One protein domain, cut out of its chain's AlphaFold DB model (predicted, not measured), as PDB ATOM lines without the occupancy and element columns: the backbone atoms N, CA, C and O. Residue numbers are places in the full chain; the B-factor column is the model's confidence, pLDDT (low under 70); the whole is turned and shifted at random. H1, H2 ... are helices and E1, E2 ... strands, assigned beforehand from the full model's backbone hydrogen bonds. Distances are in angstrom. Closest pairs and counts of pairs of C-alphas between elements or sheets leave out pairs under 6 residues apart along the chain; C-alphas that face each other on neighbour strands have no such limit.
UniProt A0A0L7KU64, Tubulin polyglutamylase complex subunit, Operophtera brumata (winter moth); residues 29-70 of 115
ATOM      1  N   TRP A  29      34.172  27.088  21.554       86.25
ATOM      2  CA  TRP A  29      34.489  28.335  22.240       86.25
ATOM      3  C   TRP A  29      34.901  29.388  21.221       86.25
ATOM      4  O   TRP A  29      35.604  29.080  20.258       86.25
ATOM      5  N   LEU A  30      34.492  30.628  21.461       85.75
ATOM      6  CA  LEU A  30      34.918  31.796  20.707       85.75
ATOM      7  C   LEU A  30      36.025  32.510  21.488       85.75
ATOM      8  O   LEU A  30      35.873  32.770  22.681       85.75
ATOM      9  N   ALA A  31      37.132  32.819  20.819       84.38
ATOM     10  CA  ALA A  31      38.254  33.546  21.405       84.38
ATOM     11  C   ALA A  31      38.380  34.929  20.759       84.38
ATOM     12  O   ALA A  31      38.362  35.040  19.531       84.38
ATOM     13  N   THR A  32      38.532  35.975  21.571       81.12
ATOM     14  CA  THR A  32      38.795  37.337  21.081       81.12
ATOM     15  C   THR A  32      40.294  37.630  21.022       81.12
ATOM     16  O   THR A  32      41.113  36.916  21.610       81.12
ATOM     17  N   ARG A  33      40.684  38.699  20.311       76.94
ATOM     18  CA  ARG A  33      42.101  39.103  20.184       76.94
ATOM     19  C   ARG A  33      42.688  39.577  21.513       76.94
ATOM     20  O   ARG A  33      43.888  39.464  21.727       76.94
ATOM     21  N   GLU A  34      41.832  40.057  22.404       77.38
ATOM     22  CA  GLU A  34      42.139  40.539  23.751       77.38
ATOM     23  C   GLU A  34      42.310  39.383  24.752       77.38
ATOM     24  O   GLU A  34      42.617  39.612  25.920       77.38
ATOM     25  N   GLY A  35      42.131  38.133  24.305       76.75
ATOM     26  CA  GLY A  35      42.296  36.937  25.128       76.75
ATOM     27  C   GLY A  35      41.051  36.534  25.917       76.75
ATOM     28  O   GLY A  35      41.154  35.659  26.779       76.75
ATOM     29  N   ALA A  36      39.886  37.126  25.631       81.00
ATOM     30  CA  ALA A  36      38.620  36.699  26.217       81.00
ATOM     31  C   ALA A  36      38.114  35.413  25.547       81.00
ATOM     32  O   ALA A  36      38.292  35.212  24.345       81.00
ATOM     33  N   TRP A  37      37.467  34.553  26.336       83.69
ATOM     34  CA  TRP A  37      36.870  33.302  25.873       83.69
ATOM     35  C   TRP A  37      35.388  33.291  26.221       83.69
ATOM     36  O   TRP A  37      35.017  33.421  27.388       83.69
ATOM     37  N   GLY A  38      34.558  33.123  25.201       85.12
ATOM     38  CA  GLY A  38      33.119  32.972  25.335       85.12
ATOM     39  C   GLY A  38      32.706  31.570  24.917       85.12
ATOM     40  O   GLY A  38      33.190  31.032  23.918       85.12
ATOM     41  N   TRP A  39      31.839  30.944  25.700       86.69
ATOM     42  CA  TRP A  39      31.270  29.660  25.310       86.69
ATOM     43  C   TRP A  39      30.253  29.861  24.178       86.69
ATOM     44  O   TRP A  39      29.461  30.799  24.227       86.69
ATOM     45  N   LEU A  40      30.272  28.982  23.170       85.56
ATOM     46  CA  LEU A  40      29.421  29.109  21.982       85.56
ATOM     47  C   LEU A  40      28.489  27.909  21.771       85.56
ATOM     48  O   LEU A  40      27.340  28.099  21.389       85.56
ATOM     49  N   ALA A  41      28.951  26.673  21.994       87.31
ATOM     50  CA  ALA A  41      28.101  25.485  21.866       87.31
ATOM     51  C   ALA A  41      28.665  24.264  22.603       87.31
ATOM     52  O   ALA A  41      29.868  24.164  22.827       87.31
ATOM     53  N   ASP A  42      27.803  23.290  22.907       83.56
ATOM     54  CA  ASP A  42      28.205  22.014  23.524       83.56
ATOM     55  C   ASP A  42      28.680  20.956  22.515       83.56
ATOM     56  O   ASP A  42      29.308  19.963  22.892       83.56
ATOM     57  N   SER A  43      28.366  21.149  21.232       84.69
ATOM     58  CA  SER A  43      28.808  20.283  20.141       84.69
ATOM     59  C   SER A  43      28.964  21.059  18.838       84.69
ATOM     60  O   SER A  43      28.288  22.071  18.612       84.69
ATOM     61  N   PHE A  44      29.784  20.529  17.930       83.88
ATOM     62  CA  PHE A  44      29.890  21.053  16.568       83.88
ATOM     63  C   PHE A  44      28.529  21.094  15.861       83.88
ATOM     64  O   PHE A  44      28.205  22.073  15.198       83.88
ATOM     65  N   THR A  45      27.693  20.068  16.036       86.50
ATOM     66  CA  THR A  45      26.359  20.020  15.423       86.50
ATOM     67  C   THR A  45      25.459  21.144  15.929       86.50
ATOM     68  O   THR A  45      24.727  21.737  15.140       86.50
ATOM     69  N   HIS A  46      25.503  21.460  17.226       86.44
ATOM     70  CA  HIS A  46      24.718  22.562  17.783       86.44
ATOM     71  C   HIS A  46      25.191  23.910  17.229       86.44
ATOM     72  O   HIS A  46      24.376  24.698  16.751       86.44
ATOM     73  N   TYR A  47      26.509  24.124  17.194       88.44
ATOM     74  CA  TYR A  47      27.106  25.294  16.556       88.44
ATOM     75  C   TYR A  47      26.717  25.411  15.073       88.44
ATOM     76  O   TYR A  47      26.295  26.474  14.630       88.44
ATOM     77  N   PHE A  48      26.791  24.317  14.312       87.88
ATOM     78  CA  PHE A  48      26.461  24.307  12.887       87.88
ATOM     79  C   PHE A  48      24.990  24.655  12.634       87.88
ATOM     80  O   PHE A  48      24.686  25.433  11.737       87.88
ATOM     81  N   ARG A  49      24.065  24.146  13.457       90.62
ATOM     82  CA  ARG A  49      22.639  24.501  13.356       90.62
ATOM     83  C   ARG A  49      22.406  25.981  13.644       90.62
ATOM     84  O   ARG A  49      21.658  26.616  12.909       90.62
ATOM     85  N   MET A  50      23.073  26.533  14.658       88.88
ATOM     86  CA  MET A  50      23.028  27.971  14.935       88.88
ATOM     87  C   MET A  50      23.605  28.780  13.768       88.88
ATOM     88  O   MET A  50      22.987  29.753  13.347       88.88
ATOM     89  N   ALA A  51      24.716  28.341  13.172       88.31
ATOM     90  CA  ALA A  51      25.286  28.985  11.992       88.31
ATOM     91  C   ALA A  51      24.305  28.989  10.811       88.31
ATOM     92  O   ALA A  51      24.153  30.020  10.169       88.31
ATOM     93  N   LEU A  52      23.593  27.886  10.558       90.88
ATOM     94  CA  LEU A  52      22.584  27.824   9.496       90.88
ATOM     95  C   LEU A  52      21.417  28.794   9.728       90.88
ATOM     96  O   LEU A  52      21.000  29.465   8.788       90.88
ATOM     97  N   VAL A  53      20.915  28.901  10.966       90.38
ATOM     98  CA  VAL A  53      19.835  29.845  11.320       90.38
ATOM     99  C   VAL A  53      20.248  31.291  11.047       90.38
ATOM    100  O   VAL A  53      19.437  32.084  10.579       90.38
ATOM    101  N   HIS A  54      21.516  31.619  11.285       86.94
ATOM    102  CA  HIS A  54      22.062  32.960  11.084       86.94
ATOM    103  C   HIS A  54      22.797  33.121   9.742       86.94
ATOM    104  O   HIS A  54      23.617  34.026   9.595       86.94
ATOM    105  N   LEU A  55      22.547  32.236   8.767       87.62
ATOM    106  CA  LEU A  55      23.127  32.288   7.415       87.62
ATOM    107  C   LEU A  55      24.669  32.307   7.372       87.62
ATOM    108  O   LEU A  55      25.274  32.759   6.403       87.62
ATOM    109  N   GLY A  56      25.322  31.824   8.426       82.44
ATOM    110  CA  GLY A  56      26.774  31.840   8.569       82.44
ATOM    111  C   GLY A  56      27.366  33.218   8.880       82.44
ATOM    112  O   GLY A  56      28.589  33.347   8.870       82.44
ATOM    113  N   LEU A  57      26.543  34.232   9.181       84.62
ATOM    114  CA  LEU A  57      27.039  35.539   9.614       84.62
ATOM    115  C   LEU A  57      27.821  35.398  10.932       84.62
ATOM    116  O   LEU A  57      27.536  34.497  11.706       84.62
ATOM    117  N   PRO A  58      28.808  36.244  11.241       80.19
ATOM    118  CA  PRO A  58      29.602  36.105  12.464       80.19
ATOM    119  C   PRO A  58      29.044  36.911  13.645       80.19
ATOM    120  O   PRO A  58      29.405  36.634  14.786       80.19
ATOM    121  N   GLY A  59      28.167  37.894  13.394       83.31
ATOM    122  CA  GLY A  59      27.655  38.827  14.410       83.31
ATOM    123  C   GLY A  59      26.962  38.121  15.576       83.31
ATOM    124  O   GLY A  59      27.272  38.373  16.743       83.31
ATOM    125  N   TRP A  60      26.126  37.127  15.268       87.06
ATOM    126  CA  TRP A  60      25.434  36.332  16.285       87.06
ATOM    127  C   TRP A  60      26.381  35.563  17.210       87.06
ATOM    128  O   TRP A  60      26.009  35.286  18.346       87.06
ATOM    129  N   GLN A  61      27.595  35.219  16.768       89.50
ATOM    130  CA  GLN A  61      28.539  34.458  17.590       89.50
ATOM    131  C   GLN A  61      29.026  35.297  18.768       89.50
ATOM    132  O   GLN A  61      29.062  34.810  19.896       89.50
ATOM    133  N   ALA A  62      29.355  36.566  18.513       84.75
ATOM    134  CA  ALA A  62      29.757  37.509  19.550       84.75
ATOM    135  C   ALA A  62      28.590  37.835  20.488       84.75
ATOM    136  O   ALA A  62      28.753  37.773  21.707       84.75
ATOM    137  N   ALA A  63      27.402  38.085  19.923       84.06
ATOM    138  CA  ALA A  63      26.192  38.364  20.694       84.06
ATOM    139  C   ALA A  63      25.798  37.189  21.606       84.06
ATOM    140  O   ALA A  63      25.509  37.382  22.784       84.06
ATOM    141  N   PHE A  64      25.841  35.956  21.093       84.94
ATOM    142  CA  PHE A  64      25.510  34.751  21.855       84.94
ATOM    143  C   PHE A  64      26.556  34.435  22.932       84.94
ATOM    144  O   PHE A  64      26.206  34.054  24.049       84.94
ATOM    145  N   ALA A  65      27.839  34.624  22.622       85.44
ATOM    146  CA  ALA A  65      28.936  34.375  23.551       85.44
ATOM    147  C   ALA A  65      29.136  35.501  24.591       85.44
ATOM    148  O   ALA A  65      30.051  35.403  25.410       85.44
ATOM    149  N   ASN A  66      28.302  36.556  24.578       81.25
ATOM    150  CA  ASN A  66      28.460  37.779  25.381       81.25
ATOM    151  C   ASN A  66      29.861  38.406  25.251       81.25
ATOM    152  O   ASN A  66      30.446  38.881  26.227       81.25
ATOM    153  N   LEU A  67      30.415  38.374  24.040       82.88
ATOM    154  CA  LEU A  67      31.703  38.973  23.711       82.88
ATOM    155  C   LEU A  67      31.502  40.320  23.003       82.88
ATOM    156  O   LEU A  67      30.435  40.563  22.434       82.88
ATOM    157  N   PRO A  68      32.521  41.200  23.009       78.88
ATOM    158  CA  PRO A  68      32.483  42.429  22.230       78.88
ATOM    159  C   PRO A  68      32.161  42.143  20.755       78.88
ATOM    160  O   PRO A  68      32.614  41.121  20.222       78.88
ATOM    161  N   PRO A  69      31.404  43.033  20.086       75.88
ATOM    162  CA  PRO A  69      31.075  42.871  18.681       75.88
ATOM    163  C   PRO A  69      32.350  42.772  17.846       75.88
ATOM    164  O   PRO A  69      33.361  43.431  18.100       75.88
ATOM    165  N   ILE A  70      32.302  41.900  16.845       77.00
ATOM    166  CA  ILE A  70      33.427  41.668  15.952       77.00
ATOM    167  C   ILE A  70      33.483  42.847  14.963       77.00
ATOM    168  O   ILE A  70      32.550  42.991  14.174       77.00
TER     169      ILE A  70
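What this domain is: This is residues 29 to 70 of the 115 residues of the protein "Tubulin polyglutamylase complex subunit" of Operophtera brumata (winter moth) (UniProt A0A0L7KU64). A small hairpin of E1 and E2 makes one side, H1 turns off at the end of E2, and the chain then folds back so that H2 packs on the hairpin with residues 61 to 64. The 42 printed residues, mixed in class, hold two named strands, antiparallel in the order E1 - E2, then two named helices. The whole is compact, with a radius of gyration of the C-alphas of 10.0 A and spans of 27 by 19 by 13 A.

Where its parts are: Find C-alpha 29 at (34.489, 28.335, 22.240), where E1, residues 29 to 31, begins. E2 covers residues 37 to 41, 12.4 A long; H1 covers 44 to 53, 14.4 A. H2, residues 59 to 64, ends at C-alpha 64, (25.510, 34.751, 21.855).

How they stand to each other: In the hairpin, look for N 30 and O 38, 2.8 A apart. The closest C-alphas of E2 and H1 are Ala 41 and Tyr 47, 5.4 A; of E2 and H2, Leu 40 and Phe 64, 6.9 A. H1 and H2 are near each other, and E1 and H1 apart. In H1 and H2 every O i to N i+4 pair is within hydrogen-bond range.

The domain as a whole: The farthest C-alphas, Glu 34 and Val 53, are 27.7 A apart. The printed part has no cut, its three links are tight, and no printed residue is under 70 in pLDDT.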